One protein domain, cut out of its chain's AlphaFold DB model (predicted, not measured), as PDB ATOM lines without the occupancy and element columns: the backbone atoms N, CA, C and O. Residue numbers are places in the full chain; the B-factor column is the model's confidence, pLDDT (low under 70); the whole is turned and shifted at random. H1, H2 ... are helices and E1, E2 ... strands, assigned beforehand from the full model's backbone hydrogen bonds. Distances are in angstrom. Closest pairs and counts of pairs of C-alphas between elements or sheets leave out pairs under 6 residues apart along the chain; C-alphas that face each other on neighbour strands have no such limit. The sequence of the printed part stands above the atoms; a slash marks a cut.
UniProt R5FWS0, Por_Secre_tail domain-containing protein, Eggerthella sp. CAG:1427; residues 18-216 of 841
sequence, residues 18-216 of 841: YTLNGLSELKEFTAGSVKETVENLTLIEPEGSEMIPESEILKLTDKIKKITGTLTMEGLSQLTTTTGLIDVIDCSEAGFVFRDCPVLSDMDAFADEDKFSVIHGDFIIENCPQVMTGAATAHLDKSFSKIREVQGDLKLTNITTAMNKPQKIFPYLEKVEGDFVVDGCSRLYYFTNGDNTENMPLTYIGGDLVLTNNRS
ATOM      1  N   TYR A  18     -10.183   0.434 -34.114       96.12
ATOM      2  CA  TYR A  18     -10.177  -0.525 -35.221       96.12
ATOM      3  C   TYR A  18      -8.760  -0.924 -35.626       96.12
ATOM      4  O   TYR A  18      -7.898  -0.067 -35.802       96.12
ATOM      5  N   THR A  19      -8.566  -2.220 -35.875       97.19
ATOM      6  CA  THR A  19      -7.382  -2.765 -36.549       97.19
ATOM      7  C   THR A  19      -7.839  -3.461 -37.821       97.19
ATOM      8  O   THR A  19      -8.609  -4.416 -37.748       97.19
ATOM      9  N   LEU A  20      -7.385  -2.969 -38.968       97.31
ATOM     10  CA  LEU A  20      -7.741  -3.440 -40.301       97.31
ATOM     11  C   LEU A  20      -6.526  -4.141 -40.917       97.31
ATOM     12  O   LEU A  20      -5.488  -3.518 -41.136       97.31
ATOM     13  N   ASN A  21      -6.656  -5.435 -41.197       96.31
ATOM     14  CA  ASN A  21      -5.587  -6.291 -41.701       96.31
ATOM     15  C   ASN A  21      -5.812  -6.611 -43.183       96.31
ATOM     16  O   ASN A  21      -6.512  -7.557 -43.552       96.31
ATOM     17  N   GLY A  22      -5.174  -5.833 -44.053       95.00
ATOM     18  CA  GLY A  22      -5.206  -6.038 -45.495       95.00
ATOM     19  C   GLY A  22      -6.426  -5.432 -46.198       95.00
ATOM     20  O   GLY A  22      -7.355  -4.883 -45.602       95.00
ATOM     21  N   LEU A  23      -6.420  -5.553 -47.528       97.12
ATOM     22  CA  LEU A  23      -7.369  -4.876 -48.415       97.12
ATOM     23  C   LEU A  23      -8.841  -5.262 -48.184       97.12
ATOM     24  O   LEU A  23      -9.733  -4.429 -48.354       97.12
ATOM     25  N   SER A  24      -9.112  -6.519 -47.829       96.50
ATOM     26  CA  SER A  24     -10.481  -7.018 -47.639       96.50
ATOM     27  C   SER A  24     -11.182  -6.340 -46.460       96.50
ATOM     28  O   SER A  24     -12.300  -5.855 -46.625       96.50
ATOM     29  N   GLU A  25     -10.515  -6.253 -45.306       96.94
ATOM     30  CA  GLU A  25     -11.066  -5.615 -44.102       96.94
ATOM     31  C   GLU A  25     -11.220  -4.102 -44.300       96.94
ATOM     32  O   GLU A  25     -12.241  -3.529 -43.920       96.94
ATOM     33  N   LEU A  26     -10.267  -3.460 -44.988       96.81
ATOM     34  CA  LEU A  26     -10.376  -2.046 -45.354       96.81
ATOM     35  C   LEU A  26     -11.608  -1.768 -46.228       96.81
ATOM     36  O   LEU A  26     -12.344  -0.808 -45.982       96.81
ATOM     37  N   LYS A  27     -11.865  -2.605 -47.240       96.31
ATOM     38  CA  LYS A  27     -13.041  -2.463 -48.114       96.31
ATOM     39  C   LYS A  27     -14.347  -2.689 -47.365       96.31
ATOM     40  O   LYS A  27     -15.318  -1.989 -47.629       96.31
ATOM     41  N   GLU A  28     -14.383  -3.651 -46.446       95.00
ATOM     42  CA  GLU A  28     -15.560  -3.893 -45.612       95.00
ATOM     43  C   GLU A  28     -15.837  -2.701 -44.687       95.00
ATOM     44  O   GLU A  28     -16.967  -2.217 -44.624       95.00
ATOM     45  N   PHE A  29     -14.796  -2.164 -44.051       94.19
ATOM     46  CA  PHE A  29     -14.897  -0.997 -43.179       94.19
ATOM     47  C   PHE A  29     -15.382   0.256 -43.930       94.19
ATOM     48  O   PHE A  29     -16.292   0.954 -43.477       94.19
ATOM     49  N   THR A  30     -14.827   0.509 -45.118       94.00
ATOM     50  CA  THR A  30     -15.139   1.690 -45.946       94.00
ATOM     51  C   THR A  30     -16.416   1.558 -46.784       94.00
ATOM     52  O   THR A  30     -16.833   2.524 -47.419       94.00
ATOM     53  N   ALA A  31     -17.099   0.407 -46.771       89.00
ATOM     54  CA  ALA A  31     -18.350   0.216 -47.513       89.00
ATOM     55  C   ALA A  31     -19.542   1.014 -46.938       89.00
ATOM     56  O   ALA A  31     -20.559   1.192 -47.616       89.00
ATOM     57  N   GLY A  32     -19.450   1.471 -45.686       75.81
ATOM     58  CA  GLY A  32     -20.481   2.272 -45.024       75.81
ATOM     59  C   GLY A  32     -20.379   3.770 -45.336       75.81
ATOM     60  O   GLY A  32     -19.291   4.310 -45.464       75.81
ATOM     61  N   SER A  33     -21.518   4.468 -45.390       71.44
ATOM     62  CA  SER A  33     -21.590   5.906 -45.725       71.44
ATOM     63  C   SER A  33     -21.757   6.850 -44.526       71.44
ATOM     64  O   SER A  33     -21.870   8.063 -44.700       71.44
ATOM     65  N   VAL A  34     -21.812   6.316 -43.301       83.31
ATOM     66  CA  VAL A  34     -21.926   7.125 -42.078       83.31
ATOM     67  C   VAL A  34     -20.538   7.333 -41.493       83.31
ATOM     68  O   VAL A  34     -19.913   6.367 -41.042       83.31
ATOM     69  N   LYS A  35     -20.095   8.596 -41.483       90.44
ATOM     70  CA  LYS A  35     -18.842   8.993 -40.845       90.44
ATOM     71  C   LYS A  35     -18.929   8.863 -39.328       90.44
ATOM     72  O   LYS A  35     -19.893   9.344 -38.731       90.44
ATOM     73  N   GLU A  36     -17.908   8.281 -38.712       92.50
ATOM     74  CA  GLU A  36     -17.818   8.135 -37.257       92.50
ATOM     75  C   GLU A  36     -16.543   8.744 -36.668       92.50
ATOM     76  O   GLU A  36     -15.576   9.011 -37.382       92.50
ATOM     77  N   THR A  37     -16.570   9.003 -35.361       94.50
ATOM     78  CA  THR A  37     -15.367   9.319 -34.585       94.50
ATOM     79  C   THR A  37     -14.732   8.007 -34.141       94.50
ATOM     80  O   THR A  37     -15.415   7.147 -33.578       94.50
ATOM     81  N   VAL A  38     -13.442   7.875 -34.426       95.12
ATOM     82  CA  VAL A  38     -12.600   6.720 -34.128       95.12
ATOM     83  C   VAL A  38     -11.614   7.125 -33.038       95.12
ATOM     84  O   VAL A  38     -11.093   8.234 -33.055       95.12
ATOM     85  N   GLU A  39     -11.374   6.250 -32.071       94.62
ATOM     86  CA  GLU A  39     -10.350   6.488 -31.055       94.62
ATOM     87  C   GLU A  39      -8.984   6.106 -31.630       94.62
ATOM     88  O   GLU A  39      -8.212   6.990 -31.976       94.62
ATOM     89  N   ASN A  40      -8.728   4.816 -31.865       96.94
ATOM     90  CA  ASN A  40      -7.503   4.349 -32.521       96.94
ATOM     91  C   ASN A  40      -7.819   3.689 -33.864       96.94
ATOM     92  O   ASN A  40      -8.750   2.886 -33.959       96.94
ATOM     93  N   LEU A  41      -7.025   3.982 -34.890       97.62
ATOM     94  CA  LEU A  41      -7.088   3.291 -36.175       97.62
ATOM     95  C   LEU A  41      -5.725   2.708 -36.509       97.62
ATOM     96  O   LEU A  41      -4.761   3.451 -36.633       97.62
ATOM     97  N   THR A  42      -5.679   1.409 -36.771       98.25
ATOM     98  CA  THR A  42      -4.486   0.722 -37.260       98.25
ATOM     99  C   THR A  42      -4.804   0.057 -38.589       98.25
ATOM    100  O   THR A  42      -5.629  -0.851 -38.635       98.25
ATOM    101  N   LEU A  43      -4.158   0.484 -39.673       98.31
ATOM    102  CA  LEU A  43      -4.223  -0.183 -40.971       98.31
ATOM    103  C   LEU A  43      -2.890  -0.876 -41.256       98.31
ATOM    104  O   LEU A  43      -1.846  -0.227 -41.303       98.31
ATOM    105  N   ILE A  44      -2.953  -2.188 -41.466       98.12
ATOM    106  CA  ILE A  44      -1.797  -3.049 -41.703       98.12
ATOM    107  C   ILE A  44      -1.924  -3.650 -43.102       98.12
ATOM    108  O   ILE A  44      -2.971  -4.200 -43.445       98.12
ATOM    109  N   GLU A  45      -0.857  -3.597 -43.897       97.50
ATOM    110  CA  GLU A  45      -0.665  -4.440 -45.082       97.50
ATOM    111  C   GLU A  45       0.283  -5.593 -44.710       97.50
ATOM    112  O   GLU A  45       1.497  -5.401 -44.654       97.50
ATOM    113  N   PRO A  46      -0.239  -6.802 -44.410       94.50
ATOM    114  CA  PRO A  46       0.606  -7.919 -44.008       94.50
ATOM    115  C   PRO A  46       1.594  -8.319 -45.108       94.50
ATOM    116  O   PRO A  46       1.257  -8.315 -46.297       94.50
ATOM    117  N   GLU A  47       2.789  -8.755 -44.714       90.81
ATOM    118  CA  GLU A  47       3.813  -9.213 -45.655       90.81
ATOM    119  C   GLU A  47       3.282 -10.343 -46.560       90.81
ATOM    120  O   GLU A  47       2.703 -11.330 -46.100       90.81
ATOM    121  N   GLY A  48       3.462 -10.194 -47.877       88.62
ATOM    122  CA  GLY A  48       3.007 -11.168 -48.876       88.62
ATOM    123  C   GLY A  48       1.496 -11.171 -49.153       88.62
ATOM    124  O   GLY A  48       1.033 -12.031 -49.907       88.62
ATOM    125  N   SER A  49       0.733 -10.239 -48.569       92.12
ATOM    126  CA  SER A  49      -0.699 -10.069 -48.842       92.12
ATOM    127  C   SER A  49      -0.976  -9.306 -50.149       92.12
ATOM    128  O   SER A  49      -0.063  -8.876 -50.858       92.12
ATOM    129  N   GLU A  50      -2.257  -9.186 -50.515       93.75
ATOM    130  CA  GLU A  50      -2.672  -8.313 -51.615       93.75
ATOM    131  C   GLU A  50      -2.372  -6.853 -51.246       93.75
ATOM    132  O   GLU A  50      -2.860  -6.366 -50.227       93.75
ATOM    133  N   MET A  51      -1.591  -6.170 -52.093       95.88
ATOM    134  CA  MET A  51      -1.246  -4.756 -51.908       95.88
ATOM    135  C   MET A  51      -2.509  -3.905 -51.771       95.88
ATOM    136  O   MET A  51      -3.457  -4.072 -52.544       95.88
ATOM    137  N   ILE A  52      -2.495  -2.956 -50.842       97.69
ATOM    138  CA  ILE A  52      -3.558  -1.980 -50.645       97.69
ATOM    139  C   ILE A  52      -3.263  -0.762 -51.531       97.69
ATOM    140  O   ILE A  52      -2.312  -0.026 -51.263       97.69
ATOM    141  N   PRO A  53      -4.071  -0.489 -52.575       97.25
ATOM    142  CA  PRO A  53      -3.892   0.715 -53.377       97.25
ATOM    143  C   PRO A  53      -4.130   1.979 -52.550       97.25
ATOM    144  O   PRO A  53      -5.089   2.037 -51.781       97.25
ATOM    145  N   GLU A  54      -3.336   3.030 -52.777       97.06
ATOM    146  CA  GLU A  54      -3.514   4.331 -52.109       97.06
ATOM    147  C   GLU A  54      -4.948   4.868 -52.256       97.06
ATOM    148  O   GLU A  54      -5.540   5.357 -51.299       97.06
ATOM    149  N   SER A  55      -5.570   4.667 -53.422       96.31
ATOM    150  CA  SER A  55      -6.965   5.052 -53.668       96.31
ATOM    151  C   SER A  55      -7.986   4.342 -52.775       96.31
ATOM    152  O   SER A  55      -9.080   4.865 -52.583       96.31
ATOM    153  N   GLU A  56      -7.669   3.160 -52.245       97.31
ATOM    154  CA  GLU A  56      -8.507   2.458 -51.270       97.31
ATOM    155  C   GLU A  56      -8.237   2.966 -49.846       97.31
ATOM    156  O   GLU A  56      -9.183   3.106 -49.076       97.31
ATOM    157  N   ILE A  57      -6.991   3.333 -49.517       97.25
ATOM    158  CA  ILE A  57      -6.639   3.981 -48.238       97.25
ATOM    159  C   ILE A  57      -7.383   5.315 -48.100       97.25
ATOM    160  O   ILE A  57      -7.998   5.582 -47.070       97.25
ATOM    161  N   LEU A  58      -7.410   6.131 -49.160       96.31
ATOM    162  CA  LEU A  58      -8.072   7.440 -49.151       96.31
ATOM    163  C   LEU A  58      -9.590   7.360 -48.903       96.31
ATOM    164  O   LEU A  58     -10.181   8.332 -48.432       96.31
ATOM    165  N   LYS A  59     -10.235   6.205 -49.124       95.69
ATOM    166  CA  LYS A  59     -11.660   6.008 -48.785       95.69
ATOM    167  C   LYS A  59     -11.925   5.966 -47.283       95.69
ATOM    168  O   LYS A  59     -13.078   6.082 -46.871       95.69
ATOM    169  N   LEU A  60     -10.894   5.867 -46.439       96.12
ATOM    170  CA  LEU A  60     -11.046   6.097 -44.998       96.12
ATOM    171  C   LEU A  60     -11.683   7.463 -44.717       96.12
ATOM    172  O   LEU A  60     -12.484   7.580 -43.794       96.12
ATOM    173  N   THR A  61     -11.420   8.469 -45.557       94.94
ATOM    174  CA  THR A  61     -12.024   9.803 -45.437       94.94
ATOM    175  C   THR A  61     -13.544   9.803 -45.613       94.94
ATOM    176  O   THR A  61     -14.215  10.682 -45.070       94.94
ATOM    177  N   ASP A  62     -14.118   8.817 -46.308       93.00
ATOM    178  CA  ASP A  62     -15.569   8.672 -46.478       93.00
ATOM    179  C   ASP A  62     -16.238   8.083 -45.230       93.00
ATOM    180  O   ASP A  62     -17.422   8.331 -44.984       93.00
ATOM    181  N   LYS A  63     -15.474   7.340 -44.420       94.12
ATOM    182  CA  LYS A  63     -15.961   6.576 -43.265       94.12
ATOM    183  C   LYS A  63     -15.580   7.183 -41.914       94.12
ATOM    184  O   LYS A  63     -16.297   6.993 -40.933       94.12
ATOM    185  N   ILE A  64     -14.490   7.938 -41.851       95.25
ATOM    186  CA  ILE A  64     -13.957   8.500 -40.612       95.25
ATOM    187  C   ILE A  64     -14.128  10.013 -40.637       95.25
ATOM    188  O   ILE A  64     -13.756  10.698 -41.588       95.25
ATOM    189  N   LYS A  65     -14.742  10.539 -39.576       94.81
ATOM    190  CA  LYS A  65     -14.859  11.978 -39.342       94.81
ATOM    191  C   LYS A  65     -13.644  12.509 -38.592       94.81
ATOM    192  O   LYS A  65     -13.117  13.540 -38.986       94.81
ATOM    193  N   LYS A  66     -13.280  11.837 -37.498       95.69
ATOM    194  CA  LYS A  66     -12.292  12.300 -36.521       95.69
ATOM    195  C   LYS A  66     -11.534  11.119 -35.919       95.69
ATOM    196  O   LYS A  66     -12.163  10.083 -35.699       95.69
ATOM    197  N   ILE A  67     -10.250  11.306 -35.625       96.75
ATOM    198  CA  ILE A  67      -9.418  10.404 -34.820       96.75
ATOM    199  C   ILE A  67      -8.973  11.150 -33.556       96.75
ATOM    200  O   ILE A  67      -8.511  12.284 -33.657       96.75
ATOM    201  N   THR A  68      -9.157  10.544 -32.379       95.06
ATOM    202  CA  THR A  68      -8.841  11.169 -31.070       95.06
ATOM    203  C   THR A  68      -7.762  10.441 -30.265       95.06
ATOM    204  O   THR A  68      -7.423  10.877 -29.174       95.06
ATOM    205  N   GLY A  69      -7.304   9.284 -30.738       95.88
ATOM    206  CA  GLY A  69      -6.178   8.516 -30.205       95.88
ATOM    207  C   GLY A  69      -5.098   8.411 -31.278       95.88
ATOM    208  O   GLY A  69      -4.690   9.420 -31.837       95.88
ATOM    209  N   THR A  70      -4.654   7.206 -31.627       97.75
ATOM    210  CA  THR A  70      -3.532   7.035 -32.565       97.75
ATOM    211  C   THR A  70      -3.976   6.563 -33.948       97.75
ATOM    212  O   THR A  70      -4.723   5.588 -34.082       97.75
ATOM    213  N   LEU A  71      -3.453   7.211 -34.994       98.31
ATOM    214  CA  LEU A  71      -3.488   6.726 -36.373       98.31
ATOM    215  C   LEU A  71      -2.196   5.961 -36.698       98.31
ATOM    216  O   LEU A  71      -1.122   6.552 -36.775       98.31
ATOM    217  N   THR A  72      -2.310   4.655 -36.933       98.56
ATOM    218  CA  THR A  72      -1.204   3.765 -37.305       98.56
ATOM    219  C   THR A  72      -1.354   3.254 -38.735       98.56
ATOM    220  O   THR A  72      -2.377   2.669 -39.093       98.56
ATOM    221  N   MET A  73      -0.305   3.432 -39.534       98.38
ATOM    222  CA  MET A  73      -0.173   2.946 -40.904       98.38
ATOM    223  C   MET A  73       1.071   2.061 -41.004       98.38
ATOM    224  O   MET A  73       2.191   2.553 -40.871       98.38
ATOM    225  N   GLU A  74       0.881   0.759 -41.220       98.19
ATOM    226  CA  GLU A  74       1.958  -0.234 -41.146       98.19
ATOM    227  C   GLU A  74       2.047  -1.093 -42.416       98.19
ATOM    228  O   GLU A  74       1.057  -1.664 -42.876       98.19
ATOM    229  N   GLY A  75       3.247  -1.190 -42.991       97.50
ATOM    230  CA  GLY A  75       3.545  -2.068 -44.127       97.50
ATOM    231  C   GLY A  75       3.004  -1.599 -45.483       97.50
ATOM    232  O   GLY A  75       3.080  -2.347 -46.455       97.50
ATOM    233  N   LEU A  76       2.440  -0.389 -45.580       97.81
ATOM    234  CA  LEU A  76       1.699   0.072 -46.761       97.81
ATOM    235  C   LEU A  76       2.640   0.363 -47.941       97.81
ATOM    236  O   LEU A  76       3.172   1.467 -48.089       97.81
ATOM    237  N   SER A  77       2.831  -0.626 -48.820       95.44
ATOM    238  CA  SER A  77       3.824  -0.571 -49.903       95.44
ATOM    239  C   SER A  77       3.502   0.416 -51.027       95.44
ATOM    240  O   SER A  77       4.388   0.730 -51.825       95.44
ATOM    241  N   GLN A  78       2.260   0.910 -51.097       96.38
ATOM    242  CA  GLN A  78       1.798   1.860 -52.116       96.38
ATOM    243  C   GLN A  78       1.412   3.241 -51.567       96.38
ATOM    244  O   GLN A  78       1.035   4.096 -52.363       96.38
ATOM    245  N   LEU A  79       1.496   3.480 -50.251       97.50
ATOM    246  CA  LEU A  79       1.194   4.792 -49.672       97.50
ATOM    247  C   LEU A  79       2.331   5.771 -49.983       97.50
ATOM    248  O   LEU A  79       3.459   5.570 -49.537       97.50
ATOM    249  N   THR A  80       2.039   6.836 -50.725       95.56
ATOM    250  CA  THR A  80       3.030   7.831 -51.160       95.56
ATOM    251  C   THR A  80       2.902   9.177 -50.450       95.56
ATOM    252  O   THR A  80       3.913   9.876 -50.311       95.56
ATOM    253  N   THR A  81       1.700   9.522 -49.975       94.81
ATOM    254  CA  THR A  81       1.384  10.819 -49.360       94.81
ATOM    255  C   THR A  81       0.452  10.704 -48.151       94.81
ATOM    256  O   THR A  81      -0.358   9.786 -48.044       94.81
ATOM    257  N   THR A  82       0.563  11.670 -47.244       95.00
ATOM    258  CA  THR A  82      -0.389  11.927 -46.150       95.00
ATOM    259  C   THR A  82      -1.495  12.920 -46.527       95.00
ATOM    260  O   THR A  82      -2.532  12.979 -45.856       95.00
ATOM    261  N   THR A  83      -1.295  13.678 -47.607       93.56
ATOM    262  CA  THR A  83      -2.239  14.657 -48.158       93.56
ATOM    263  C   THR A  83      -3.435  13.949 -48.796       93.56
ATOM    264  O   THR A  83      -3.300  12.919 -49.452       93.56
ATOM    265  N   GLY A  84      -4.630  14.504 -48.622       93.12
ATOM    266  CA  GLY A  84      -5.894  13.873 -48.990       93.12
ATOM    267  C   GLY A  84      -6.401  12.856 -47.965       93.12
ATOM    268  O   GLY A  84      -7.497  12.332 -48.153       93.12
ATOM    269  N   LEU A  85      -5.645  12.585 -46.895       94.19
ATOM    270  CA  LEU A  85      -6.028  11.684 -45.809       94.19
ATOM    271  C   LEU A  85      -6.043  12.414 -44.463       94.19
ATOM    272  O   LEU A  85      -7.108  12.561 -43.866       94.19
ATOM    273  N   ILE A  86      -4.876  12.857 -43.989       93.88
ATOM    274  CA  ILE A  86      -4.694  13.427 -42.640       93.88
ATOM    275  C   ILE A  86      -5.216  14.864 -42.559       93.88
ATOM    276  O   ILE A  86      -5.721  15.292 -41.531       93.88
ATOM    277  N   ASP A  87      -5.132  15.610 -43.653       89.75
ATOM    278  CA  ASP A  87      -5.706  16.949 -43.788       89.75
ATOM    279  C   ASP A  87      -7.237  16.921 -43.975       89.75
ATOM    280  O   ASP A  87      -7.909  17.925 -43.708       89.75
ATOM    281  N   VAL A  88      -7.803  15.777 -44.386       94.62
ATOM    282  CA  VAL A  88      -9.246  15.578 -44.612       94.62
ATOM    283  C   VAL A  88      -9.960  14.984 -43.395       94.62
ATOM    284  O   VAL A  88     -11.070  15.415 -43.072       94.62
ATOM    285  N   ILE A  89      -9.365  13.988 -42.734       95.00
ATOM    286  CA  ILE A  89      -9.856  13.471 -41.450       95.00
ATOM    287  C   ILE A  89      -9.477  14.477 -40.360       95.00
ATOM    288  O   ILE A  89      -8.380  15.022 -40.360       95.00
ATOM    289  N   ASP A  90     -10.384  14.748 -39.426       94.62
ATOM    290  CA  ASP A  90     -10.050  15.565 -38.262       94.62
ATOM    291  C   ASP A  90      -9.118  14.774 -37.326       94.62
ATOM    292  O   ASP A  90      -9.564  13.917 -36.566       94.62
ATOM    293  N   CYS A  91      -7.813  15.012 -37.433       95.12
ATOM    294  CA  CYS A  91      -6.785  14.377 -36.607       95.12
ATOM    295  C   CYS A  91      -6.138  15.366 -35.622       95.12
ATOM    296  O   CYS A  91      -5.035  15.108 -35.153       95.12
ATOM    297  N   SER A  92      -6.788  16.495 -35.308       92.81
ATOM    298  CA  SER A  92      -6.200  17.555 -34.468       92.81
ATOM    299  C   SER A  92      -5.975  17.153 -33.003       92.81
ATOM    300  O   SER A  92      -5.471  17.948 -32.227       92.81
ATOM    301  N   GLU A  93      -6.416  15.961 -32.598       94.31
ATOM    302  CA  GLU A  93      -6.261  15.396 -31.249       94.31
ATOM    303  C   GLU A  93      -5.527  14.046 -31.288       94.31
ATOM    304  O   GLU A  93      -5.604  13.284 -30.331       94.31
ATOM    305  N   ALA A  94      -4.859  13.715 -32.398       96.75
ATOM    306  CA  ALA A  94      -4.294  12.388 -32.611       96.75
ATOM    307  C   ALA A  94      -2.765  12.322 -32.453       96.75
ATOM    308  O   ALA A  94      -2.050  13.294 -32.707       96.75
ATOM    309  N   GLY A  95      -2.283  11.125 -32.113       98.31
ATOM    310  CA  GLY A  95      -0.911  10.671 -32.358       98.31
ATOM    311  C   GLY A  95      -0.794   9.919 -33.692       98.31
ATOM    312  O   GLY A  95      -1.793   9.483 -34.275       98.31
ATOM    313  N   PHE A  96       0.430   9.731 -34.182       98.62
ATOM    314  CA  PHE A  96       0.715   9.182 -35.507       98.62
ATOM    315  C   PHE A  96       1.865   8.175 -35.496       98.62
ATOM    316  O   PHE A  96       2.956   8.454 -35.002       98.62
ATOM    317  N   VAL A  97       1.642   7.027 -36.138       98.69
ATOM    318  CA  VAL A  97       2.652   5.983 -36.334       98.69
ATOM    319  C   VAL A  97       2.659   5.550 -37.798       98.69
ATOM    320  O   VAL A  97       1.691   4.978 -38.291       98.69
ATOM    321  N   PHE A  98       3.767   5.782 -38.495       98.38
ATOM    322  CA  PHE A  98       4.027   5.260 -39.834       98.38
ATOM    323  C   PHE A  98       5.192   4.285 -39.766       98.38
ATOM    324  O   PHE A  98       6.309   4.672 -39.422       98.38
ATOM    325  N   ARG A  99       4.939   3.023 -40.106       98.31
ATOM    326  CA  ARG A  99       5.938   1.957 -40.053       98.31
ATOM    327  C   ARG A  99       5.997   1.206 -41.376       98.31
ATOM    328  O   ARG A  99       4.967   0.892 -41.964       98.31
ATOM    329  N   ASP A 100       7.207   0.915 -41.844       97.44
ATOM    330  CA  ASP A 100       7.454   0.056 -43.010       97.44
ATOM    331  C   ASP A 100       6.681   0.498 -44.274       97.44
ATOM    332  O   ASP A 100       6.181  -0.327 -45.037       97.44
ATOM    333  N   CYS A 101       6.576   1.811 -44.511       96.94
ATOM    334  CA  CYS A 101       5.969   2.391 -45.716       96.94
ATOM    335  C   CYS A 101       7.083   2.835 -46.694       96.94
ATOM    336  O   CYS A 101       7.538   3.984 -46.649       96.94
ATOM    337  N   PRO A 102       7.581   1.947 -47.581       94.62
ATOM    338  CA  PRO A 102       8.838   2.144 -48.315       94.62
ATOM    339  C   PRO A 102       8.826   3.286 -49.338       94.62
ATOM    340  O   PRO A 102       9.896   3.774 -49.717       94.62
ATOM    341  N   VAL A 103       7.643   3.686 -49.808       94.50
ATOM    342  CA  VAL A 103       7.451   4.715 -50.846       94.50
ATOM    343  C   VAL A 103       6.757   5.977 -50.326       94.50
ATOM    344  O   VAL A 103       6.530   6.903 -51.106       94.50
ATOM    345  N   LEU A 104       6.460   6.046 -49.021       95.06
ATOM    346  CA  LEU A 104       5.907   7.243 -48.393       95.06
ATOM    347  C   LEU A 104       6.951   8.354 -48.466       95.06
ATOM    348  O   LEU A 104       8.066   8.202 -47.966       95.06
ATOM    349  N   SER A 105       6.591   9.456 -49.119       91.19
ATOM    350  CA  SER A 105       7.507  10.570 -49.364       91.19
ATOM    351  C   SER A 105       6.923  11.917 -48.961       91.19
ATOM    352  O   SER A 105       7.647  12.734 -48.395       91.19
ATOM    353  N   ASP A 106       5.632  12.139 -49.201       91.00
ATOM    354  CA  ASP A 106       4.962  13.408 -48.935       91.00
ATOM    355  C   ASP A 106       4.281  13.431 -47.555       91.00
ATOM    356  O   ASP A 106       3.319  12.704 -47.290       91.00
ATOM    357  N   MET A 107       4.784  14.308 -46.684       92.25
ATOM    358  CA  MET A 107       4.289  14.527 -45.321       92.25
ATOM    359  C   MET A 107       3.629  15.904 -45.148       92.25
ATOM    360  O   MET A 107       3.453  16.355 -44.018       92.25
ATOM    361  N   ASP A 108       3.299  16.603 -46.239       90.38
ATOM    362  CA  ASP A 108       2.882  18.012 -46.198       90.38
ATOM    363  C   ASP A 108       1.572  18.265 -45.433       90.38
ATOM    364  O   ASP A 108       1.336  19.400 -45.022       90.38
ATOM    365  N   ALA A 109       0.760  17.239 -45.155       92.50
ATOM    366  CA  ALA A 109      -0.423  17.381 -44.302       92.50
ATOM    367  C   ALA A 109      -0.085  17.917 -42.893       92.50
ATOM    368  O   ALA A 109      -0.902  18.615 -42.298       92.50
ATOM    369  N   PHE A 110       1.125  17.655 -42.383       92.75
ATOM    370  CA  PHE A 110       1.589  18.130 -41.071       92.75
ATOM    371  C   PHE A 110       2.018  19.608 -41.045       92.75
ATOM    372  O   PHE A 110       2.366  20.129 -39.988       92.75
ATOM    373  N   ALA A 111       1.976  20.304 -42.185       89.75
ATOM    374  CA  ALA A 111       2.299  21.727 -42.266       89.75
ATOM    375  C   ALA A 111       1.111  22.652 -41.926       89.75
ATOM    376  O   ALA A 111       1.238  23.873 -42.018       89.75
ATOM    377  N   ASP A 112      -0.039  22.090 -41.550       91.00
ATOM    378  CA  ASP A 112      -1.205  22.829 -41.058       91.00
ATOM    379  C   ASP A 112      -1.006  23.199 -39.574       91.00
ATOM    380  O   ASP A 112      -1.222  22.379 -38.679       91.00
ATOM    381  N   GLU A 113      -0.551  24.430 -39.309       89.69
ATOM    382  CA  GLU A 113      -0.248  24.928 -37.953       89.69
ATOM    383  C   GLU A 113      -1.479  24.927 -37.032       89.69
ATOM    384  O   GLU A 113      -1.347  24.655 -35.835       89.69
ATOM    385  N   ASP A 114      -2.675  25.150 -37.586       90.81
ATOM    386  CA  ASP A 114      -3.921  25.171 -36.813       90.81
ATOM    387  C   ASP A 114      -4.291  23.775 -36.285       90.81
ATOM    388  O   ASP A 114      -5.003  23.661 -35.286       90.81
ATOM    389  N   LYS A 115      -3.818  22.707 -36.944       91.38
ATOM    390  CA  LYS A 115      -4.129  21.316 -36.576       91.38
ATOM    391  C   LYS A 115      -2.988  20.575 -35.899       91.38
ATOM    392  O   LYS A 115      -3.259  19.729 -35.057       91.38
ATOM    393  N   PHE A 116      -1.749  20.832 -36.311       94.31
ATOM    394  CA  PHE A 116      -0.594  19.992 -35.974       94.31
ATOM    395  C   PHE A 116       0.566  20.779 -35.363       94.31
ATOM    396  O   PHE A 116       1.696  20.296 -35.338       94.31
ATOM    397  N   SER A 117       0.299  21.975 -34.827       95.38
ATOM    398  CA  SER A 117       1.243  22.631 -33.914       95.38
ATOM    399  C   SER A 117       1.503  21.795 -32.657       95.38
ATOM    400  O   SER A 117       2.623  21.804 -32.148       95.38
ATOM    401  N   VAL A 118       0.512  21.013 -32.217       97.88
ATOM    402  CA  VAL A 118       0.630  20.028 -31.137       97.88
ATOM    403  C   VAL A 118       0.249  18.646 -31.666       97.88
ATOM    404  O   VAL A 118      -0.819  18.476 -32.252       97.88
ATOM    405  N   ILE A 119       1.109  17.650 -31.447       98.25
ATOM    406  CA  ILE A 119       0.783  16.237 -31.651       98.25
ATOM    407  C   ILE A 119       0.352  15.640 -30.312       98.25
ATOM    408  O   ILE A 119       1.137  15.567 -29.364       98.25
ATOM    409  N   HIS A 120      -0.901  15.199 -30.236       97.19
ATOM    410  CA  HIS A 120      -1.534  14.692 -29.016       97.19
ATOM    411  C   HIS A 120      -1.281  13.187 -28.829       97.19
ATOM    412  O   HIS A 120      -2.195  12.364 -28.846       97.19
ATOM    413  N   GLY A 121      -0.007  12.825 -28.690       97.50
ATOM    414  CA  GLY A 121       0.472  11.454 -28.540       97.50
ATOM    415  C   GLY A 121       1.835  11.280 -29.202       97.50
ATOM    416  O   GLY A 121       2.574  12.252 -29.371       97.50
ATOM    417  N   ASP A 122       2.151  10.051 -29.600       98.56
ATOM    418  CA  ASP A 122       3.423   9.748 -30.255       98.56
ATOM    419  C   ASP A 122       3.456  10.271 -31.697       98.56
ATOM    420  O   ASP A 122       2.441  10.288 -32.397       98.56
ATOM    421  N   PHE A 123       4.642  10.638 -32.170       98.44
ATOM    422  CA  PHE A 123       4.937  10.940 -33.564       98.44
ATOM    423  C   PHE A 123       6.092  10.058 -34.050       98.44
ATOM    424  O   PHE A 123       7.271  10.384 -33.894       98.44
ATOM    425  N   ILE A 124       5.750   8.907 -34.635       98.56
ATOM    426  CA  ILE A 124       6.701   7.841 -34.976       98.56
ATOM    427  C   ILE A 124       6.724   7.608 -36.484       98.56
ATOM    428  O   ILE A 124       5.722   7.215 -37.078       98.56
ATOM    429  N   ILE A 125       7.899   7.765 -37.095       97.00
ATOM    430  CA  ILE A 125       8.192   7.401 -38.483       97.00
ATOM    431  C   ILE A 125       9.332   6.381 -38.490       97.00
ATOM    432  O   ILE A 125      10.485   6.715 -38.221       97.00
ATOM    433  N   GLU A 126       9.034   5.132 -38.828       97.56
ATOM    434  CA  GLU A 126       9.970   4.012 -38.752       97.56
ATOM    435  C   GLU A 126      10.048   3.278 -40.094       97.56
ATOM    436  O   GLU A 126       9.034   2.924 -40.691       97.56
ATOM    437  N   ASN A 127      11.263   3.064 -40.606       96.06
ATOM    438  CA  ASN A 127      11.513   2.337 -41.861       96.06
ATOM    439  C   ASN A 127      10.749   2.898 -43.076       96.06
ATOM    440  O   ASN A 127      10.383   2.164 -43.994       96.06
ATOM    441  N   CYS A 128      10.554   4.216 -43.109       94.94
ATOM    442  CA  CYS A 128       9.963   4.939 -44.234       94.94
ATOM    443  C   CYS A 128      11.066   5.742 -44.963       94.94
ATOM    444  O   CYS A 128      11.187   6.956 -44.790       94.94
ATOM    445  N   PRO A 129      11.943   5.085 -45.751       92.19
ATOM    446  CA  PRO A 129      13.203   5.657 -46.225       92.19
ATOM    447  C   PRO A 129      13.058   6.864 -47.156       92.19
ATOM    448  O   PRO A 129      14.044   7.580 -47.354       92.19
ATOM    449  N   GLN A 130      11.885   7.072 -47.761       90.81
ATOM    450  CA  GLN A 130      11.628   8.140 -48.731       90.81
ATOM    451  C   GLN A 130      10.960   9.382 -48.128       90.81
ATOM    452  O   GLN A 130      10.822  10.372 -48.844       90.81
ATOM    453  N   VAL A 131      10.614   9.365 -46.834       89.25
ATOM    454  CA  VAL A 131       9.924  10.474 -46.164       89.25
ATOM    455  C   VAL A 131      10.733  11.764 -46.262       89.25
ATOM    456  O   VAL A 131      11.900  11.822 -45.863       89.25
ATOM    457  N   MET A 132      10.092  12.815 -46.777       83.38
ATOM    458  CA  MET A 132      10.624  14.172 -46.771       83.38
ATOM    459  C   MET A 132      10.324  14.824 -45.426       83.38
ATOM    460  O   MET A 132       9.180  15.146 -45.118       83.38
ATOM    461  N   THR A 133      11.367  15.039 -44.631       76.81
ATOM    462  CA  THR A 133      11.248  15.524 -43.249       76.81
ATOM    463  C   THR A 133      11.328  17.046 -43.124       76.81
ATOM    464  O   THR A 133      11.321  17.557 -42.016       76.81
ATOM    465  N   GLY A 134      11.394  17.793 -44.230       67.00
ATOM    466  CA  GLY A 134      11.464  19.255 -44.208       67.00
ATOM    467  C   GLY A 134      11.452  19.881 -45.602       67.00
ATOM    468  O   GLY A 134      11.556  19.193 -46.622       67.00
ATOM    469  N   ALA A 135      11.347  21.209 -45.644       54.22
ATOM    470  CA  ALA A 135      11.252  21.999 -46.863       54.22
ATOM    471  C   ALA A 135      12.433  21.763 -47.825       54.22
ATOM    472  O   ALA A 135      13.527  22.293 -47.656       54.22
ATOM    473  N   ALA A 136      12.203  21.000 -48.895       46.50
ATOM    474  CA  ALA A 136      13.181  20.764 -49.963       46.50
ATOM    475  C   ALA A 136      13.592  22.030 -50.741       46.50
ATOM    476  O   ALA A 136      14.452  21.983 -51.617       46.50
ATOM    477  N   THR A 137      12.932  23.156 -50.479       47.19
ATOM    478  CA  THR A 137      13.043  24.420 -51.212       47.19
ATOM    479  C   THR A 137      12.812  25.579 -50.236       47.19
ATOM    480  O   THR A 137      12.473  25.343 -49.083       47.19
ATOM    481  N   ALA A 138      13.005  26.827 -50.659       49.84
ATOM    482  CA  ALA A 138      12.952  28.043 -49.832       49.84
ATOM    483  C   ALA A 138      11.607  28.350 -49.111       49.84
ATOM    484  O   ALA A 138      11.392  29.483 -48.688       49.84
ATOM    485  N   HIS A 139      10.700  27.381 -48.970       54.06
ATOM    486  CA  HIS A 139       9.364  27.518 -48.393       54.06
ATOM    487  C   HIS A 139       9.288  26.817 -47.035       54.06
ATOM    488  O   HIS A 139       9.267  25.596 -46.980       54.06
ATOM    489  N   LEU A 140       9.228  27.590 -45.952       59.66
ATOM    490  CA  LEU A 140       9.239  27.149 -44.550       59.66
ATOM    491  C   LEU A 140       7.980  26.401 -44.066       59.66
ATOM    492  O   LEU A 140       7.848  26.169 -42.871       59.66
ATOM    493  N   ASP A 141       7.080  26.012 -44.970       70.50
ATOM    494  CA  ASP A 141       5.695  25.633 -44.653       70.50
ATOM    495  C   ASP A 141       5.341  24.224 -45.172       70.50
ATOM    496  O   ASP A 141       4.326  24.035 -45.839       70.50
ATOM    497  N   LYS A 142       6.222  23.236 -44.962       81.44
ATOM    498  CA  LYS A 142       6.081  21.856 -45.479       81.44
ATOM    499  C   LYS A 142       6.453  20.788 -44.454       81.44
ATOM    500  O   LYS A 142       7.207  21.067 -43.519       81.44
ATOM    501  N   SER A 143       5.969  19.563 -44.651       87.44
ATOM    502  CA  SER A 143       6.184  18.422 -43.751       87.44
ATOM    503  C   SER A 143       5.992  18.781 -42.266       87.44
ATOM    504  O   SER A 143       4.965  19.322 -41.882       87.44
ATOM    505  N   PHE A 144       6.999  18.539 -41.427       88.75
ATOM    506  CA  PHE A 144       6.952  18.710 -39.974       88.75
ATOM    507  C   PHE A 144       7.222  20.149 -39.514       88.75
ATOM    508  O   PHE A 144       7.386  20.410 -38.325       88.75
ATOM    509  N   SER A 145       7.309  21.096 -40.454       84.62
ATOM    510  CA  SER A 145       7.794  22.450 -40.183       84.62
ATOM    511  C   SER A 145       6.983  23.234 -39.159       84.62
ATOM    512  O   SER A 145       7.538  24.180 -38.623       84.62
ATOM    513  N   LYS A 146       5.721  22.877 -38.888       88.56
ATOM    514  CA  LYS A 146       4.838  23.592 -37.950       88.56
ATOM    515  C   LYS A 146       4.654  22.904 -36.600       88.56
ATOM    516  O   LYS A 146       3.981  23.472 -35.747       88.56
ATOM    517  N   ILE A 147       5.265  21.739 -36.388       93.50
ATOM    518  CA  ILE A 147       5.173  21.018 -35.115       93.50
ATOM    519  C   ILE A 147       5.984  21.768 -34.052       93.50
ATOM    520  O   ILE A 147       7.178  22.014 -34.241       93.50
ATOM    521  N   ARG A 148       5.326  22.115 -32.940       95.44
ATOM    522  CA  ARG A 148       5.914  22.786 -31.769       95.44
ATOM    523  C   ARG A 148       5.995  21.876 -30.552       95.44
ATOM    524  O   ARG A 148       6.972  21.941 -29.812       95.44
ATOM    525  N   GLU A 149       5.010  21.004 -30.374       98.25
ATOM    526  CA  GLU A 149       4.926  20.096 -29.232       98.25
ATOM    527  C   GLU A 149       4.557  18.676 -29.671       98.25
ATOM    528  O   GLU A 149       3.683  18.483 -30.520       98.25
ATOM    529  N   VAL A 150       5.201  17.681 -29.059       98.69
ATOM    530  CA  VAL A 150       4.807  16.267 -29.130       98.69
ATOM    531  C   VAL A 150       4.560  15.766 -27.708       98.69
ATOM    532  O   VAL A 150       5.468  15.778 -26.879       98.69
ATOM    533  N   GLN A 151       3.327  15.345 -27.419       98.38
ATOM    534  CA  GLN A 151       2.905  14.927 -26.072       98.38
ATOM    535  C   GLN A 151       3.291  13.484 -25.709       98.38
ATOM    536  O   GLN A 151       3.099  13.067 -24.569       98.38
ATOM    537  N   GLY A 152       3.816  12.724 -26.669       98.25
ATOM    538  CA  GLY A 152       4.414  11.404 -26.473       98.25
ATOM    539  C   GLY A 152       5.833  11.342 -27.033       98.25
ATOM    540  O   GLY A 152       6.580  12.322 -26.966       98.25
ATOM    541  N   ASP A 153       6.194  10.198 -27.611       98.75
ATOM    542  CA  ASP A 153       7.521   9.973 -28.185       98.75
ATOM    543  C   ASP A 153       7.656  10.591 -29.579       98.75
ATOM    544  O   ASP A 153       6.795  10.422 -30.445       98.75
ATOM    545  N   LEU A 154       8.789  11.237 -29.844       98.56
ATOM    546  CA  LEU A 154       9.177  11.698 -31.171       98.56
ATOM    547  C   LEU A 154      10.265  10.783 -31.739       98.56
ATOM    548  O   LEU A 154      11.429  10.879 -31.346       98.56
ATOM    549  N   LYS A 155       9.919   9.925 -32.708       98.38
ATOM    550  CA  LYS A 155      10.855   8.938 -33.271       98.38
ATOM    551  C   LYS A 155      10.956   8.990 -34.792       98.38
ATOM    552  O   LYS A 155       9.981   8.756 -35.498       98.38
ATOM    553  N   LEU A 156      12.172   9.192 -35.302       95.50
ATOM    554  CA  LEU A 156      12.524   9.066 -36.719       95.50
ATOM    555  C   LEU A 156      13.580   7.969 -36.907       95.50
ATOM    556  O   LEU A 156      14.733   8.123 -36.504       95.50
ATOM    557  N   THR A 157      13.217   6.867 -37.563       96.69
ATOM    558  CA  THR A 157      14.107   5.713 -37.753       96.69
ATOM    559  C   THR A 157      14.218   5.292 -39.217       96.69
ATOM    560  O   THR A 157      13.217   5.107 -39.910       96.69
ATOM    561  N   ASN A 158      15.452   5.096 -39.693       94.38
ATOM    562  CA  ASN A 158      15.791   4.605 -41.038       94.38
ATOM    563  C   ASN A 158      15.267   5.465 -42.207       94.38
ATOM    564  O   ASN A 158      15.013   4.968 -43.309       94.38
ATOM    565  N   ILE A 159      15.193   6.785 -42.016       90.38
ATOM    566  CA  ILE A 159      14.913   7.740 -43.096       90.38
ATOM    567  C   ILE A 159      16.219   8.022 -43.856       90.38
ATOM    568  O   ILE A 159      17.133   8.675 -43.358       90.38
ATOM    569  N   THR A 160      16.365   7.499 -45.075       83.00
ATOM    570  CA  THR A 160      17.678   7.452 -45.755       83.00
ATOM    571  C   THR A 160      17.760   8.257 -47.048       83.00
ATOM    572  O   THR A 160      18.865   8.603 -47.474       83.00
ATOM    573  N   THR A 161      16.630   8.604 -47.671       72.75
ATOM    574  CA  THR A 161      16.620   9.126 -49.047       72.75
ATOM    575  C   THR A 161      16.321  10.627 -49.138       72.75
ATOM    576  O   THR A 161      16.949  11.290 -49.961       72.75
ATOM    577  N   ALA A 162      15.464  11.208 -48.291       62.53
ATOM    578  CA  ALA A 162      14.866  12.522 -48.583       62.53
ATOM    579  C   ALA A 162      15.024  13.620 -47.502       62.53
ATOM    580  O   ALA A 162      14.187  14.514 -47.391       62.53
ATOM    581  N   MET A 163      16.127  13.624 -46.740       68.44
ATOM    582  CA  MET A 163      16.452  14.735 -45.824       68.44
ATOM    583  C   MET A 163      17.262  15.836 -46.541       68.44
ATOM    584  O   MET A 163      18.467  15.691 -46.763       68.44
ATOM    585  N   ASN A 164      16.613  16.938 -46.934       55.94
ATOM    586  CA  ASN A 164      17.192  18.015 -47.762       55.94
ATOM    587  C   ASN A 164      18.049  19.011 -46.969       55.94
ATOM    588  O   ASN A 164      17.618  19.465 -45.922       55.94
ATOM    589  N   LYS A 165      19.224  19.416 -47.477       55.16
ATOM    590  CA  LYS A 165      20.061  20.480 -46.872       55.16
ATOM    591  C   LYS A 165      19.559  21.895 -47.234       55.16
ATOM    592  O   LYS A 165      19.333  22.112 -48.425       55.16
ATOM    593  N   PRO A 166      19.547  22.883 -46.306       54.53
ATOM    594  CA  PRO A 166      19.705  22.773 -44.844       54.53
ATOM    595  C   PRO A 166      18.459  22.151 -44.185       54.53
ATOM    596  O   PRO A 166      17.337  22.400 -44.618       54.53
ATOM    597  N   GLN A 167      18.659  21.308 -43.168       65.25
ATOM    598  CA  GLN A 167      17.631  20.381 -42.673       65.25
ATOM    599  C   GLN A 167      16.777  20.998 -41.571       65.25
ATOM    600  O   GLN A 167      17.053  20.855 -40.385       65.25
ATOM    601  N   LYS A 168      15.706  21.663 -42.000       73.69
ATOM    602  CA  LYS A 168      14.658  22.242 -41.149       73.69
ATOM    603  C   LYS A 168      13.619  21.184 -40.800       73.69
ATOM    604  O   LYS A 168      12.487  21.254 -41.270       73.69
ATOM    605  N   ILE A 169      14.048  20.153 -40.074       80.25
ATOM    606  CA  ILE A 169      13.167  19.027 -39.753       80.25
ATOM    607  C   ILE A 169      12.137  19.431 -38.699       80.25
ATOM    608  O   ILE A 169      10.969  19.110 -38.837       80.25
ATOM    609  N   PHE A 170      12.559  20.210 -37.709       87.06
ATOM    610  CA  PHE A 170      11.718  20.666 -36.607       87.06
ATOM    611  C   PHE A 170      12.062  22.118 -36.234       87.06
ATOM    612  O   PHE A 170      12.538  22.383 -35.136       87.06
ATOM    613  N   PRO A 171      11.900  23.082 -37.158       84.31
ATOM    614  CA  PRO A 171      12.402  24.445 -36.975       84.31
ATOM    615  C   PRO A 171      11.715  25.220 -35.839       84.31
ATOM    616  O   PRO A 171      12.270  26.228 -35.406       84.31
ATOM    617  N   TYR A 172      10.543  24.768 -35.380       88.38
ATOM    618  CA  TYR A 172       9.761  25.386 -34.303       88.38
ATOM    619  C   TYR A 172       9.448  24.428 -33.145       88.38
ATOM    620  O   TYR A 172       8.616  24.760 -32.313       88.38
ATOM    621  N   LEU A 173      10.084  23.254 -33.080       92.88
ATOM    622  CA  LEU A 173       9.827  22.301 -31.999       92.88
ATOM    623  C   LEU A 173      10.403  22.827 -30.687       92.88
ATOM    624  O   LEU A 173      11.608  23.030 -30.578       92.88
ATOM    625  N   GLU A 174       9.528  23.016 -29.710       94.94
ATOM    626  CA  GLU A 174       9.799  23.597 -28.397       94.94
ATOM    627  C   GLU A 174       9.804  22.526 -27.295       94.94
ATOM    628  O   GLU A 174      10.567  22.650 -26.330       94.94
ATOM    629  N   LYS A 175       9.000  21.460 -27.445       97.62
ATOM    630  CA  LYS A 175       8.773  20.459 -26.393       97.62
ATOM    631  C   LYS A 175       8.502  19.044 -26.920       97.62
ATOM    632  O   LYS A 175       7.724  18.860 -27.856       97.62
ATOM    633  N   VAL A 176       9.092  18.046 -26.263       98.62
ATOM    634  CA  VAL A 176       8.750  16.618 -26.389       98.62
ATOM    635  C   VAL A 176       8.557  16.039 -24.987       98.62
ATOM    636  O   VAL A 176       9.472  16.084 -24.170       98.62
ATOM    637  N   GLU A 177       7.369  15.524 -24.678       97.50
ATOM    638  CA  GLU A 177       7.079  14.950 -23.352       97.50
ATOM    639  C   GLU A 177       7.696  13.554 -23.162       97.50
ATOM    640  O   GLU A 177       8.041  13.192 -22.040       97.50
ATOM    641  N   GLY A 178       7.844  12.779 -24.242       98.25
ATOM    642  CA  GLY A 178       8.476  11.457 -24.247       98.25
ATOM    643  C   GLY A 178       9.930  11.472 -24.728       98.25
ATOM    644  O   GLY A 178      10.676  12.432 -24.503       98.25
ATOM    645  N   ASP A 179      10.332  10.397 -25.404       98.62
ATOM    646  CA  ASP A 179      11.680  10.223 -25.945       98.62
ATOM    647  C   ASP A 179      11.887  11.026 -27.240       98.62
ATOM    648  O   ASP A 179      11.029  11.057 -28.128       98.62
ATOM    649  N   PHE A 180      13.074  11.618 -27.405       98.50
ATOM    650  CA  PHE A 180      13.533  12.176 -28.678       98.50
ATOM    651  C   PHE A 180      14.505  11.192 -29.336       98.50
ATOM    652  O   PHE A 180      15.681  11.107 -28.969       98.50
ATOM    653  N   VAL A 181      14.034  10.466 -30.353       98.56
ATOM    654  CA  VAL A 181      14.787   9.389 -31.006       98.56
ATOM    655  C   VAL A 181      15.002   9.676 -32.485       98.56
ATOM    656  O   VAL A 181      14.064   9.758 -33.275       98.56
ATOM    657  N   VAL A 182      16.263   9.735 -32.905       95.75
ATOM    658  CA  VAL A 182      16.647   9.759 -34.317       95.75
ATOM    659  C   VAL A 182      17.719   8.711 -34.578       95.75
ATOM    660  O   VAL A 182      18.871   8.863 -34.172       95.75
ATOM    661  N   ASP A 183      17.336   7.647 -35.285       97.00
ATOM    662  CA  ASP A 183      18.185   6.479 -35.532       97.00
ATOM    663  C   ASP A 183      18.293   6.131 -37.023       97.00
ATOM    664  O   ASP A 183      17.311   6.131 -37.765       97.00
ATOM    665  N   GLY A 184      19.498   5.829 -37.505       94.19
ATOM    666  CA  GLY A 184      19.719   5.361 -38.881       94.19
ATOM    667  C   GLY A 184      19.375   6.393 -39.965       94.19
ATOM    668  O   GLY A 184      19.301   6.074 -41.158       94.19
ATOM    669  N   CYS A 185      19.199   7.657 -39.583       91.44
ATOM    670  CA  CYS A 185      18.847   8.761 -40.459       91.44
ATOM    671  C   CYS A 185      20.117   9.287 -41.155       91.44
ATOM    672  O   CYS A 185      20.670  10.344 -40.862       91.44
ATOM    673  N   SER A 186      20.629   8.492 -42.101       84.62
ATOM    674  CA  SER A 186      21.983   8.634 -42.671       84.62
ATOM    675  C   SER A 186      22.276   9.954 -43.391       84.62
ATOM    676  O   SER A 186      23.447  10.304 -43.569       84.62
ATOM    677  N   ARG A 187      21.239  10.689 -43.809       83.81
ATOM    678  CA  ARG A 187      21.367  11.999 -44.453       83.81
ATOM    679  C   ARG A 187      21.198  13.171 -43.492       83.81
ATOM    680  O   ARG A 187      21.332  14.278 -43.976       83.81
ATOM    681  N   LEU A 188      20.963  12.970 -42.194       85.81
ATOM    682  CA  LEU A 188      20.845  14.049 -41.204       85.81
ATOM    683  C   LEU A 188      22.219  14.680 -40.930       85.81
ATOM    684  O   LEU A 188      23.135  13.939 -40.607       85.81
ATOM    685  N   TYR A 189      22.377  16.004 -41.027       83.94
ATOM    686  CA  TYR A 189      23.645  16.717 -40.809       83.94
ATOM    687  C   TYR A 189      23.685  17.522 -39.509       83.94
ATOM    688  O   TYR A 189      24.728  17.553 -38.854       83.94
ATOM    689  N   TYR A 190      22.592  18.207 -39.174       83.12
ATOM    690  CA  TYR A 190      22.419  19.024 -37.969       83.12
ATOM    691  C   TYR A 190      20.951  19.454 -37.836       83.12
ATOM    692  O   TYR A 190      20.215  19.426 -38.823       83.12
ATOM    693  N   PHE A 191      20.561  19.883 -36.636       85.44
ATOM    694  CA  PHE A 191      19.276  20.527 -36.338       85.44
ATOM    695  C   PHE A 191      19.464  22.051 -36.241       85.44
ATOM    696  O   PHE A 191      20.539  22.502 -35.840       85.44
ATOM    697  N   THR A 192      18.460  22.841 -36.630       79.25
ATOM    698  CA  THR A 192      18.480  24.319 -36.601       79.25
ATOM    699  C   THR A 192      17.052  24.879 -36.639       79.25
ATOM    700  O   THR A 192      16.119  24.142 -36.975       79.25
ATOM    701  N   ASN A 193      16.886  26.158 -36.300       72.94
ATOM    702  CA  ASN A 193      15.617  26.883 -36.382       72.94
ATOM    703  C   ASN A 193      15.203  27.235 -37.834       72.94
ATOM    704  O   ASN A 193      15.845  26.876 -38.826       72.94
ATOM    705  N   GLY A 194      14.090  27.962 -37.971       63.41
ATOM    706  CA  GLY A 194      13.517  28.350 -39.264       63.41
ATOM    707  C   GLY A 194      14.402  29.252 -40.137       63.41
ATOM    708  O   GLY A 194      14.316  29.178 -41.364       63.41
ATOM    709  N   ASP A 195      15.284  30.073 -39.578       63.19
ATOM    710  CA  ASP A 195      16.121  31.011 -40.349       63.19
ATOM    711  C   ASP A 195      17.565  30.526 -40.576       63.19
ATOM    712  O   ASP A 195      18.297  31.132 -41.361       63.19
ATOM    713  N   ASN A 196      17.933  29.360 -40.028       63.94
ATOM    714  CA  ASN A 196      19.294  28.809 -40.007       63.94
ATOM    715  C   ASN A 196      20.318  29.708 -39.293       63.94
ATOM    716  O   ASN A 196      21.518  29.580 -39.560       63.94
ATOM    717  N   THR A 197      19.865  30.644 -38.461       56.72
ATOM    718  CA  THR A 197      20.749  31.546 -37.718       56.72
ATOM    719  C   THR A 197      20.906  31.131 -36.259       56.72
ATOM    720  O   THR A 197      21.871  31.553 -35.631       56.72
ATOM    721  N   GLU A 198      20.045  30.235 -35.753       63.91
ATOM    722  CA  GLU A 198      20.046  29.834 -34.342       63.91
ATOM    723  C   GLU A 198      19.763  28.329 -34.130       63.91
ATOM    724  O   GLU A 198      19.510  27.537 -35.057       63.91
ATOM    725  N   ASN A 199      19.839  27.932 -32.859       76.94
ATOM    726  CA  ASN A 199      19.552  26.587 -32.364       76.94
ATOM    727  C   ASN A 199      18.056  26.262 -32.495       76.94
ATOM    728  O   ASN A 199      17.227  27.160 -32.573       76.94
ATOM    729  N   MET A 200      17.686  24.976 -32.503       86.00
ATOM    730  CA  MET A 200      16.268  24.600 -32.424       86.00
ATOM    731  C   MET A 200      15.683  25.168 -31.117       86.00
ATOM    732  O   MET A 200      16.390  25.171 -30.104       86.00
ATOM    733  N   PRO A 201      14.418  25.618 -31.089       86.50
ATOM    734  CA  PRO A 201      13.818  26.169 -29.873       86.50
ATOM    735  C   PRO A 201      13.459  25.101 -28.824       86.50
ATOM    736  O   PRO A 201      12.791  25.410 -27.844       86.50
ATOM    737  N   LEU A 202      13.897  23.852 -29.004       92.81
ATOM    738  CA  LEU A 202      13.586  22.735 -28.119       92.81
ATOM    739  C   LEU A 202      14.200  22.974 -26.743       92.81
ATOM    740  O   LEU A 202      15.422  22.958 -26.591       92.81
ATOM    741  N   THR A 203      13.339  23.158 -25.748       91.50
ATOM    742  CA  THR A 203      13.737  23.418 -24.361       91.50
ATOM    743  C   THR A 203      13.509  22.222 -23.443       91.50
ATOM    744  O   THR A 203      14.120  22.159 -22.380       91.50
ATOM    745  N   TYR A 204      12.685  21.250 -23.844       94.00
ATOM    746  CA  TYR A 204      12.253  20.174 -22.956       94.00
ATOM    747  C   TYR A 204      12.148  18.829 -23.681       94.00
ATOM    748  O   TYR A 204      11.450  18.720 -24.692       94.00
ATOM    749  N   ILE A 205      12.818  17.815 -23.128       98.00
ATOM    750  CA  ILE A 205      12.649  16.395 -23.455       98.00
ATOM    751  C   ILE A 205      12.352  15.661 -22.142       98.00
ATOM    752  O   ILE A 205      13.192  15.654 -21.241       98.00
ATOM    753  N   GLY A 206      11.173  15.055 -22.012       95.31
ATOM    754  CA  GLY A 206      10.805  14.332 -20.790       95.31
ATOM    755  C   GLY A 206      11.434  12.937 -20.674       95.31
ATOM    756  O   GLY A 206      11.621  12.447 -19.562       95.31
ATOM    757  N   GLY A 207      11.798  12.321 -21.802       97.06
ATOM    758  CA  GLY A 207      12.425  11.000 -21.880       97.06
ATOM    759  C   GLY A 207      13.898  11.018 -22.307       97.06
ATOM    760  O   GLY A 207      14.662  11.928 -21.974       97.06
ATOM    761  N   ASP A 208      14.307   9.978 -23.029       98.38
ATOM    762  CA  ASP A 208      15.672   9.768 -23.507       98.38
ATOM    763  C   ASP A 208      15.994  10.644 -24.736       98.38
ATOM    764  O   ASP A 208      15.169  10.844 -25.631       98.38
ATOM    765  N   LEU A 209      17.245  11.110 -24.833       98.19
ATOM    766  CA  LEU A 209      17.803  11.690 -26.058       98.19
ATOM    767  C   LEU A 209      18.658  10.641 -26.774       98.19
ATOM    768  O   LEU A 209      19.790  10.348 -26.373       98.19
ATOM    769  N   VAL A 210      18.139  10.113 -27.882       98.50
ATOM    770  CA  VAL A 210      18.783   9.052 -28.663       98.50
ATOM    771  C   VAL A 210      19.087   9.547 -30.070       98.50
ATOM    772  O   VAL A 210      18.197   9.730 -30.894       98.50
ATOM    773  N   LEU A 211      20.369   9.724 -30.375       97.38
ATOM    774  CA  LEU A 211      20.864  10.055 -31.708       97.38
ATOM    775  C   LEU A 211      21.838   8.963 -32.132       97.38
ATOM    776  O   LEU A 211      23.014   9.010 -31.771       97.38
ATOM    777  N   THR A 212      21.386   7.971 -32.894       97.56
ATOM    778  CA  THR A 212      22.228   6.818 -33.243       97.56
ATOM    779  C   THR A 212      22.320   6.563 -34.739       97.56
ATOM    780  O   THR A 212      21.407   6.843 -35.506       97.56
ATOM    781  N   ASN A 213      23.456   6.043 -35.205       96.00
ATOM    782  CA  ASN A 213      23.644   5.613 -36.597       96.00
ATOM    783  C   ASN A 213      23.387   6.702 -37.669       96.00
ATOM    784  O   ASN A 213      23.213   6.395 -38.856       96.00
ATOM    785  N   ASN A 214      23.420   7.989 -37.303       93.31
ATOM    786  CA  ASN A 214      23.194   9.105 -38.222       93.31
ATOM    787  C   ASN A 214      24.523   9.535 -38.843       93.31
ATOM    788  O   ASN A 214      25.151  10.506 -38.429       93.31
ATOM    789  N   ARG A 215      24.990   8.787 -39.850       90.25
ATOM    790  CA  ARG A 215      26.358   8.911 -40.404       90.25
ATOM    791  C   ARG A 215      26.763  10.306 -40.899       90.25
ATOM    792  O   ARG A 215      27.958  10.553 -41.049       90.25
ATOM    793  N   SER A 216      25.807  11.187 -41.187       89.75
ATOM    794  CA  SER A 216      26.081  12.560 -41.629       89.75
ATOM    795  C   SER A 216      26.005  13.599 -40.505       89.75
ATOM    796  O   SER A 216      26.406  14.736 -40.745       89.75
TER     797      SER A 216
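AT A GLANCE: This is residues 18 to 216 of the 841 residues of the protein "Por_Secre_tail domain-containing protein" of Eggerthella sp. CAG:1427 (UniProt R5FWS0). With little regular structure, the chain winds in stacked turns: parallel strands E1 E3 E5 E6 E7 E8 E9 E10 make one wall, mostly loops the other sides, and H1 caps the E1 end. The 199 printed residues, 65 in named elements, mix five named helices and ten named strands. The whole is compact, radius of gyration of the C-alphas 16.4 A, spanning 51 by 33 by 32 A.

IN THESE COORDINATES: From C-alpha 18 at (-10.177, -0.525, -35.221) read residues E1 18-21, H1 23-30, E2 36-38, E3 41-44, H2 54-57, H3 60-63, E4 64-67, E5 70-74, E6 95-99, 13.5 A long, H4 108-111, H5 113-116, E7 123-126, E8 154-157, E9 180-183 and E10 209-212, which ends with C-alpha 212 at (22.228, 6.818, -33.243).

HOW THE PARTS SIT: Find parallel neighbours E1 and E3 by N 20 and O 42, 2.8 A, and E2 and E4 by N 38 and O 66, 2.9 A, within hydrogen-bond range, as is every O i to N i+4 pair of H1. H1 touches H3, C-alphas 30 and 63 being 5.6 A apart. E6, H4 H5, E7 form a strand-helix-strand unit, its crossover right-handed.

THE WHOLE: The printed part has no cut. Links E5 to E6, E7 to E8, E8 to E9 and E9 to E10 are long. Model pLDDT is under 70 at 134-140, 162-167 and 194-198.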